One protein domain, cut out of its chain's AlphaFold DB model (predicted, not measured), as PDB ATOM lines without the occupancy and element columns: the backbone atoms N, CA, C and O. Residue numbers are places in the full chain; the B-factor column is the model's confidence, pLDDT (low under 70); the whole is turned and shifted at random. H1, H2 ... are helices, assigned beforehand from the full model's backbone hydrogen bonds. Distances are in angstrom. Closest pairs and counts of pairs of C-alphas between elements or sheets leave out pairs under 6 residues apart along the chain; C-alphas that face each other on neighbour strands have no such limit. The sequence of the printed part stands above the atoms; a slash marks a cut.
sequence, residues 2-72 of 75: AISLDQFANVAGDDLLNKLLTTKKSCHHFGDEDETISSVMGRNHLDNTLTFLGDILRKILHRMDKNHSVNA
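This is residues 2 to 72 of the 75 residues of an uncharacterized protein of Candidatus Methanofishera endochildressiae (UniProt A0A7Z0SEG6). Three helices make a U, with H1 and H4 as its arms and H2 across the closed end, while H3 bridges the arms on one side and packs on both. The printed part has 71 residues, all helix in class, with H1, H2, H3 and H4 in chain order and no named strand. It is compact, with a radius of gyration of the C-alphas of 11.8 A, and spans 38 by 22 by 17 A.

H1, residues 2 to 12, begins at C-alpha 2 (104.772, 66.433, 196.408) and is 15.4 A long. H2 is residues 14 to 21, and H3, residues 37 to 46, measures 14.4 A. H4, residues 52 to 70, runs 27.9 A to C-alpha 70 (97.365, 78.775, 194.445).

H1 and H2 are close but not clearly touching, about perpendicular at 87 degrees; their closest C-alphas, Asn 10 and Leu 17, are 8.0 A apart. H1 touches H3, closest C-alphas Asn 10 and Ile 37, 5.2 A. H2 touches H4 residues 52 to 55 alone, closest C-alphas Leu 21 and Gly 54, 4.0 A. H3 touches H4 residues 54 to 61 alone at a steep tilt of 54 degrees, opposite ways, closest C-alphas Met 41 and Arg 58, 6.6 A. H1 and H4 are apart. In H1, H2 and H3 every O i to N i+4 pair is within hydrogen-bond range; in H4, 14 of 15.

The farthest C-alphas, Lys 24 and Ala 72, are 37.9 A apart. The printed part has no cut; the link from H2 to H3, 15 residues, is long. pLDDT is under 70 at residue 2 and residues 65 to 72.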
ATOM      1  N   ALA A   2     106.052  66.935 196.935       69.75
ATOM      2  CA  ALA A   2     104.772  66.433 196.408       69.75
ATOM      3  C   ALA A   2     104.914  65.233 195.442       69.75
ATOM      4  O   ALA A   2     104.170  64.270 195.566       69.75
ATOM      5  N   ILE A   3     105.907  65.255 194.542       76.25
ATOM      6  CA  ILE A   3     106.103  64.213 193.511       76.25
ATOM      7  C   ILE A   3     106.420  62.842 194.123       76.25
ATOM      8  O   ILE A   3     105.807  61.851 193.756       76.25
ATOM      9  N   SER A   4     107.321  62.791 195.107       80.25
ATOM     10  CA  SER A   4     107.741  61.541 195.751       80.25
ATOM     11  C   SER A   4     106.613  60.854 196.525       80.25
ATOM     12  O   SER A   4     106.574  59.631 196.599       80.25
ATOM     13  N   LEU A   5     105.689  61.628 197.107       83.38
ATOM     14  CA  LEU A   5     104.506  61.070 197.762       83.38
ATOM     15  C   LEU A   5     103.500  60.536 196.733       83.38
ATOM     16  O   LEU A   5     102.886  59.504 196.977       83.38
ATOM     17  N   ASP A   6     103.358  61.211 195.590       82.88
ATOM     18  CA  ASP A   6     102.464  60.787 194.505       82.88
ATOM     19  C   ASP A   6     102.983  59.511 193.811       82.88
ATOM     20  O   ASP A   6     102.210  58.596 193.546       82.88
ATOM     21  N   GLN A   7     104.300  59.398 193.609       89.00
ATOM     22  CA  GLN A   7     104.966  58.172 193.144       89.00
ATOM     23  C   GLN A   7     104.830  57.034 194.163       89.00
ATOM     24  O   GLN A   7     104.430  55.926 193.816       89.00
ATOM     25  N   PHE A   8     105.067  57.307 195.451       90.69
ATOM     26  CA  PHE A   8     104.871  56.301 196.496       90.69
ATOM     27  C   PHE A   8     103.421  55.811 196.554       90.69
ATOM     28  O   PHE A   8     103.183  54.613 196.661       90.69
ATOM     29  N   ALA A   9     102.441  56.714 196.461       87.25
ATOM     30  CA  ALA A   9     101.031  56.346 196.450       87.25
ATOM     31  C   ALA A   9     100.635  55.576 195.175       87.25
ATOM     32  O   ALA A   9      99.765  54.708 195.253       87.25
ATOM     33  N   ASN A  10     101.284  55.846 194.033       90.69
ATOM     34  CA  ASN A  10     101.120  55.069 192.801       90.69
ATOM     35  C   ASN A  10     101.536  53.605 193.006       90.69
ATOM     36  O   ASN A  10     100.791  52.700 192.636       90.69
ATOM     37  N   VAL A  11     102.690  53.386 193.645       92.94
ATOM     38  CA  VAL A  11     103.232  52.048 193.931       92.94
ATOM     39  C   VAL A  11     102.452  51.352 195.042       92.94
ATOM     40  O   VAL A  11     102.000  50.225 194.884       92.94
ATOM     41  N   ALA A  12     102.246  52.025 196.173       92.12
ATOM     42  CA  ALA A  12     101.598  51.440 197.345       92.12
ATOM     43  C   ALA A  12     100.111  51.119 197.115       92.12
ATOM     44  O   ALA A  12      99.555  50.250 197.784       92.12
ATOM     45  N   GLY A  13      99.454  51.850 196.210       89.06
ATOM     46  CA  GLY A  13      98.040  51.692 195.885       89.06
ATOM     47  C   GLY A  13      97.760  50.883 194.620       89.06
ATOM     48  O   GLY A  13      96.593  50.810 194.233       89.06
ATOM     49  N   ASP A  14      98.773  50.312 193.965       92.06
ATOM     50  CA  ASP A  14      98.682  49.808 192.590       92.06
ATOM     51  C   ASP A  14      97.500  48.849 192.352       92.06
ATOM     52  O   ASP A  14      96.696  49.054 191.442       92.06
ATOM     53  N   ASP A  15      97.320  47.850 193.212       90.75
ATOM     54  CA  ASP A  15      96.327  46.792 193.079       90.75
ATOM     55  C   ASP A  15      94.909  47.354 193.231       90.75
ATOM     56  O   ASP A  15      93.995  47.010 192.477       90.75
ATOM     57  N   LEU A  16      94.729  48.290 194.167       90.31
ATOM     58  CA  LEU A  16      93.451  48.952 194.404       90.31
ATOM     59  C   LEU A  16      93.115  49.933 193.274       90.31
ATOM     60  O   LEU A  16      91.990  49.933 192.767       90.31
ATOM     61  N   LEU A  17      94.082  50.758 192.867       90.19
ATOM     62  CA  LEU A  17      93.908  51.779 191.834       90.19
ATOM     63  C   LEU A  17      93.649  51.133 190.470       90.19
ATOM     64  O   LEU A  17      92.706  51.526 189.779       90.19
ATOM     65  N   ASN A  18      94.391  50.084 190.110       90.38
ATOM     66  CA  ASN A  18      94.154  49.339 188.875       90.38
ATOM     67  C   ASN A  18      92.760  48.698 188.862       90.38
ATOM     68  O   ASN A  18      92.040  48.839 187.874       90.38
ATOM     69  N   LYS A  19      92.329  48.059 189.958       89.50
ATOM     70  CA  LYS A  19      91.005  47.415 190.036       89.50
ATOM     71  C   LYS A  19      89.839  48.399 189.985       89.50
ATOM     72  O   LYS A  19      88.809  48.082 189.390       89.50
ATOM     73  N   LEU A  20      89.961  49.552 190.643       88.44
ATOM     74  CA  LEU A  20      88.850  50.495 190.789       88.44
ATOM     75  C   LEU A  20      88.800  51.548 189.682       88.44
ATOM     76  O   LEU A  20      87.709  51.967 189.291       88.44
ATOM     77  N   LEU A  21      89.954  51.998 189.190       90.81
ATOM     78  CA  LEU A  21      90.061  53.195 188.352       90.81
ATOM     79  C   LEU A  21      90.359  52.878 186.888       90.81
ATOM     80  O   LEU A  21      90.025  53.692 186.028       90.81
ATOM     81  N   THR A  22      90.917  51.703 186.589       89.94
ATOM     82  CA  THR A  22      91.172  51.264 185.209       89.94
ATOM     83  C   THR A  22      90.248  50.127 184.796       89.94
ATOM     84  O   THR A  22      89.800  49.309 185.599       89.94
ATOM     85  N   THR A  23      89.925  50.083 183.511       88.62
ATOM     86  CA  THR A  23      89.251  48.935 182.907       88.62
ATOM     87  C   THR A  23      90.274  47.859 182.554       88.62
ATOM     88  O   THR A  23      91.437  48.149 182.292       88.62
ATOM     89  N   LYS A  24      89.828  46.604 182.420       85.31
ATOM     90  CA  LYS A  24      90.683  45.478 181.987       85.31
ATOM     91  C   LYS A  24      91.315  45.648 180.592       85.31
ATOM     92  O   LYS A  24      92.089  44.797 180.181       85.31
ATOM     93  N   LYS A  25      90.930  46.687 179.844       86.75
ATOM     94  CA  LYS A  25      91.474  47.026 178.522       86.75
ATOM     95  C   LYS A  25      92.616  48.044 178.592       86.75
ATOM     96  O   LYS A  25      93.187  48.361 177.555       86.75
ATOM     97  N   SER A  26      92.902  48.592 179.771       87.75
ATOM     98  CA  SER A  26      93.992  49.543 179.933       87.75
ATOM     99  C   SER A  26      95.347  48.884 179.692       87.75
ATOM    100  O   SER A  26      95.589  47.784 180.178       87.75
ATOM    101  N   CYS A  27      96.215  49.586 178.963       87.88
ATOM    102  CA  CYS A  27      97.637  49.266 178.823       87.88
ATOM    103  C   CYS A  27      98.512  50.081 179.796       87.88
ATOM    104  O   CYS A  27      99.731  49.931 179.807       87.88
ATOM    105  N   HIS A  28      97.896  50.965 180.585       89.44
ATOM    106  CA  HIS A  28      98.552  51.898 181.491       89.44
ATOM    107  C   HIS A  28      98.137  51.579 182.923       89.44
ATOM    108  O   HIS A  28      97.037  51.931 183.357       89.44
ATOM    109  N   HIS A  29      99.015  50.902 183.652       90.44
ATOM    110  CA  HIS A  29      98.735  50.446 185.006       90.44
ATOM    111  C   HIS A  29      99.362  51.369 186.050       90.44
ATOM    112  O   HIS A  29     100.433  51.932 185.840       90.44
ATOM    113  N   PHE A  30      98.677  51.513 187.181       91.81
ATOM    114  CA  PHE A  30      99.277  52.072 188.391       91.81
ATOM    115  C   PHE A  30     100.344  51.098 188.911       91.81
ATOM    116  O   PHE A  30     100.227  49.896 188.659       91.81
ATOM    117  N   GLY A  31     101.359  51.606 189.613       90.00
ATOM    118  CA  GLY A  31     102.425  50.785 190.207       90.00
ATOM    119  C   GLY A  31     103.849  51.088 189.738       90.00
ATOM    120  O   GLY A  31     104.795  50.569 190.321       90.00
ATOM    121  N   ASP A  32     104.016  51.927 188.716       89.81
ATOM    122  CA  ASP A  32     105.334  52.367 188.249       89.81
ATOM    123  C   ASP A  32     105.903  53.454 189.183       89.81
ATOM    124  O   ASP A  32     105.327  54.534 189.324       89.81
ATOM    125  N   GLU A  33     107.024  53.169 189.845       86.50
ATOM    126  CA  GLU A  33     107.676  54.086 190.789       86.50
ATOM    127  C   GLU A  33     108.212  55.364 190.134       86.50
ATOM    128  O   GLU A  33     108.326  56.396 190.803       86.50
ATOM    129  N   ASP A  34     108.454  55.331 188.824       86.50
ATOM    130  CA  ASP A  34     108.858  56.496 188.049       86.50
ATOM    131  C   ASP A  34     107.650  57.339 187.600       86.50
ATOM    132  O   ASP A  34     107.810  58.516 187.261       86.50
ATOM    133  N   GLU A  35     106.423  56.804 187.670       86.06
ATOM    134  CA  GLU A  35     105.197  57.524 187.311       86.06
ATOM    135  C   GLU A  35     104.396  58.029 188.517       86.06
ATOM    136  O   GLU A  35     104.286  57.411 189.576       86.06
ATOM    137  N   THR A  36     103.745  59.175 188.326       89.19
ATOM    138  CA  THR A  36     102.765  59.711 189.272       89.19
ATOM    139  C   THR A  36     101.363  59.172 188.985       89.19
ATOM    140  O   THR A  36     101.018  58.874 187.836       89.19
ATOM    141  N   ILE A  37     100.493  59.144 190.005       87.12
ATOM    142  CA  ILE A  37      99.067  58.788 189.848       87.12
ATOM    143  C   ILE A  37      98.414  59.659 188.766       87.12
ATOM    144  O   ILE A  37      97.646  59.175 187.932       87.12
ATOM    145  N   SER A  38      98.744  60.951 188.760       85.50
ATOM    146  CA  SER A  38      98.254  61.925 187.782       85.50
ATOM    147  C   SER A  38      98.682  61.609 186.338       85.50
ATOM    148  O   SER A  38      97.856  61.752 185.431       85.50
ATOM    149  N   SER A  39      99.914  61.128 186.113       87.31
ATOM    150  CA  SER A  39     100.408  60.709 184.787       87.31
ATOM    151  C   SER A  39      99.627  59.506 184.262       87.31
ATOM    152  O   SER A  39      99.035  59.561 183.176       87.31
ATOM    153  N   VAL A  40      99.538  58.450 185.075       90.38
ATOM    154  CA  VAL A  40      98.833  57.212 184.719       90.38
ATOM    155  C   VAL A  40      97.353  57.495 184.448       90.38
ATOM    156  O   VAL A  40      96.806  57.035 183.442       90.38
ATOM    157  N   MET A  41      96.701  58.322 185.276       89.38
ATOM    158  CA  MET A  41      95.325  58.771 185.029       89.38
ATOM    159  C   MET A  41      95.172  59.547 183.726       89.38
ATOM    160  O   MET A  41      94.181  59.358 183.022       89.38
ATOM    161  N   GLY A  42      96.121  60.428 183.407       88.38
ATOM    162  CA  GLY A  42      96.115  61.198 182.166       88.38
ATOM    163  C   GLY A  42      96.156  60.296 180.937       88.38
ATOM    164  O   GLY A  42      95.315  60.436 180.051       88.38
ATOM    165  N   ARG A  43      97.068  59.318 180.921       90.19
ATOM    166  CA  ARG A  43      97.196  58.333 179.833       90.19
ATOM    167  C   ARG A  43      95.932  57.487 179.675       90.19
ATOM    168  O   ARG A  43      95.353  57.435 178.595       90.19
ATOM    169  N   ASN A  44      95.421  56.930 180.775       89.94
ATOM    170  CA  ASN A  44      94.172  56.163 180.765       89.94
ATOM    171  C   ASN A  44      92.951  56.991 180.324       89.94
ATOM    172  O   ASN A  44      91.999  56.457 179.755       89.94
ATOM    173  N   HIS A  45      92.935  58.294 180.614       88.25
ATOM    174  CA  HIS A  45      91.867  59.185 180.170       88.25
ATOM    175  C   HIS A  45      91.911  59.414 178.659       88.25
ATOM    176  O   HIS A  45      90.866  59.350 178.014       88.25
ATOM    177  N   LEU A  46      93.105  59.641 178.098       89.19
ATOM    178  CA  LEU A  46      93.303  59.793 176.654       89.19
ATOM    179  C   LEU A  46      92.871  58.530 175.897       89.19
ATOM    180  O   LEU A  46      92.176  58.625 174.885       89.19
ATOM    181  N   ASP A  47      93.173  57.360 176.457       90.00
ATOM    182  CA  ASP A  47      92.803  56.066 175.882       90.00
ATOM    183  C   ASP A  47      91.353  55.646 176.172       90.00
ATOM    184  O   ASP A  47      90.897  54.608 175.694       90.00
ATOM    185  N   ASN A  48      90.596  56.442 176.936       88.25
ATOM    186  CA  ASN A  48      89.236  56.122 177.389       88.25
ATOM    187  C   ASN A  48      89.138  54.762 178.110       88.25
ATOM    188  O   ASN A  48      88.121  54.066 178.043       88.25
ATOM    189  N   THR A  49      90.198  54.383 178.823       90.56
ATOM    190  CA  THR A  49      90.301  53.130 179.581       90.56
ATOM    191  C   THR A  49      90.068  53.322 181.080       90.56
ATOM    192  O   THR A  49      90.086  52.334 181.818       90.56
ATOM    193  N   LEU A  50      89.782  54.551 181.532       89.12
ATOM    194  CA  LEU A  50      89.321  54.839 182.895       89.12
ATOM    195  C   LEU A  50      87.892  54.343 183.136       89.12
ATOM    196  O   LEU A  50      87.010  54.444 182.283       89.12
ATOM    197  N   THR A  51      87.641  53.872 184.352       90.25
ATOM    198  CA  THR A  51      86.278  53.636 184.834       90.25
ATOM    199  C   THR A  51      85.591  54.961 185.178       90.25
ATOM    200  O   THR A  51      86.223  56.012 185.302       90.25
ATOM    201  N   PHE A  52      84.277  54.917 185.411       88.38
ATOM    202  CA  PHE A  52      83.526  56.076 185.902       88.38
ATOM    203  C   PHE A  52      84.093  56.630 187.223       88.38
ATOM    204  O   PHE A  52      84.202  57.844 187.390       88.38
ATOM    205  N   LEU A  53      84.522  55.747 188.135       87.12
ATOM    206  CA  LEU A  53      85.208  56.143 189.370       87.12
ATOM    207  C   LEU A  53      86.569  56.785 189.075       87.12
ATOM    208  O   LEU A  53      86.904  57.797 189.687       87.12
ATOM    209  N   GLY A  54      87.309  56.245 188.104       86.69
ATOM    210  CA  GLY A  54      88.557  56.822 187.607       86.69
ATOM    211  C   GLY A  54      88.400  58.264 187.121       86.69
ATOM    212  O   GLY A  54      89.183  59.127 187.517       86.69
ATOM    213  N   ASP A  55      87.364  58.568 186.332       87.81
ATOM    214  CA  ASP A  55      87.136  59.938 185.840       87.81
ATOM    215  C   ASP A  55      86.701  60.910 186.952       87.81
ATOM    216  O   ASP A  55      87.099  62.080 186.947       87.81
ATOM    217  N   ILE A  56      85.935  60.436 187.944       88.50
ATOM    218  CA  ILE A  56      85.596  61.234 189.134       88.50
ATOM    219  C   ILE A  56      86.859  61.555 189.934       88.50
ATOM    220  O   ILE A  56      87.092  62.722 190.260       88.50
ATOM    221  N   LEU A  57      87.687  60.548 190.227       86.12
ATOM    222  CA  LEU A  57      88.900  60.741 191.015       86.12
ATOM    223  C   LEU A  57      89.875  61.674 190.288       86.12
ATOM    224  O   LEU A  57      90.381  62.613 190.891       86.12
ATOM    225  N   ARG A  58      90.036  61.513 188.969       86.06
ATOM    226  CA  ARG A  58      90.814  62.424 188.118       86.06
ATOM    227  C   ARG A  58      90.347  63.876 188.245       86.06
ATOM    228  O   ARG A  58      91.174  64.777 188.352       86.06
ATOM    229  N   LYS A  59      89.033  64.131 188.246       84.50
ATOM    230  CA  LYS A  59      88.473  65.485 188.430       84.50
ATOM    231  C   LYS A  59      88.740  66.041 189.829       84.50
ATOM    232  O   LYS A  59      89.018  67.233 189.953       84.50
ATOM    233  N   ILE A  60      88.676  65.200 190.864       83.75
ATOM    234  CA  ILE A  60      89.018  65.582 192.241       83.75
ATOM    235  C   ILE A  60      90.501  65.945 192.327       83.75
ATOM    236  O   ILE A  60      90.816  67.050 192.763       83.75
ATOM    237  N   LEU A  61      91.391  65.077 191.836       77.88
ATOM    238  CA  LEU A  61      92.833  65.323 191.804       77.88
ATOM    239  C   LEU A  61      93.159  66.587 191.006       77.88
ATOM    240  O   LEU A  61      93.862  67.448 191.513       77.88
ATOM    241  N   HIS A  62      92.575  66.778 189.819       78.69
ATOM    242  CA  HIS A  62      92.777  67.993 189.019       78.69
ATOM    243  C   HIS A  62      92.347  69.270 189.761       78.69
ATOM    244  O   HIS A  62      92.953  70.329 189.599       78.69
ATOM    245  N   ARG A  63      91.295  69.190 190.584       75.50
ATOM    246  CA  ARG A  63      90.830  70.314 191.405       75.50
ATOM    247  C   ARG A  63      91.731  70.552 192.620       75.50
ATOM    248  O   ARG A  63      91.955  71.706 192.973       75.50
ATOM    249  N   MET A  64      92.244  69.489 193.238       70.19
ATOM    250  CA  MET A  64      93.213  69.573 194.333       70.19
ATOM    251  C   MET A  64      94.556  70.130 193.852       70.19
ATOM    252  O   MET A  64      95.104  71.007 194.509       70.19
ATOM    253  N   ASP A  65      95.027  69.708 192.679       64.06
ATOM    254  CA  ASP A  65      96.260  70.189 192.046       64.06
ATOM    255  C   ASP A  65      96.157  71.683 191.672       64.06
ATOM    256  O   ASP A  65      97.007  72.496 192.036       64.06
ATOM    257  N   LYS A  66      95.018  72.102 191.092       58.78
ATOM    258  CA  LYS A  66      94.715  73.530 190.878       58.78
ATOM    259  C   LYS A  66      94.768  74.351 192.165       58.78
ATOM    260  O   LYS A  66      95.251  75.478 192.131       58.78
ATOM    261  N   ASN A  67      94.300  73.800 193.282       55.81
ATOM    262  CA  ASN A  67      94.403  74.462 194.583       55.81
ATOM    263  C   ASN A  67      95.816  74.383 195.190       55.81
ATOM    264  O   ASN A  67      96.196  75.284 195.931       55.81
ATOM    265  N   HIS A  68      96.614  73.367 194.856       52.50
ATOM    266  CA  HIS A  68      98.025  73.274 195.244       52.50
ATOM    267  C   HIS A  68      98.879  74.370 194.589       52.50
ATOM    268  O   HIS A  68      99.773  74.903 195.240       52.50
ATOM    269  N   SER A  69      98.572  74.767 193.348       46.66
ATOM    270  CA  SER A  69      99.256  75.891 192.684       46.66
ATOM    271  C   SER A  69      98.951  77.259 193.312       46.66
ATOM    272  O   SER A  69      99.808  78.140 193.299       46.66
ATOM    273  N   VAL A  70      97.763  77.461 193.894       44.91
ATOM    274  CA  VAL A  70      97.365  78.775 194.445       44.91
ATOM    275  C   VAL A  70      98.061  79.081 195.778       44.91
ATOM    276  O   VAL A  70      98.352  80.239 196.053       44.91
ATOM    277  N   ASN A  71      98.435  78.061 196.555       46.59
ATOM    278  CA  ASN A  71      99.194  78.245 197.801       46.59
ATOM    279  C   ASN A  71     100.721  78.322 197.596       46.59
ATOM    280  O   ASN A  71     101.458  78.448 198.568       46.59
ATOM    281  N   ALA A  72     101.211  78.270 196.353       42.75
ATOM    282  CA  ALA A  72     102.614  78.547 196.027       42.75
ATOM    283  C   ALA A  72     102.876  80.041 195.730       42.75
ATOM    284  O   ALA A  72     103.982  80.406 195.334       42.75
TER     285      ALA A  72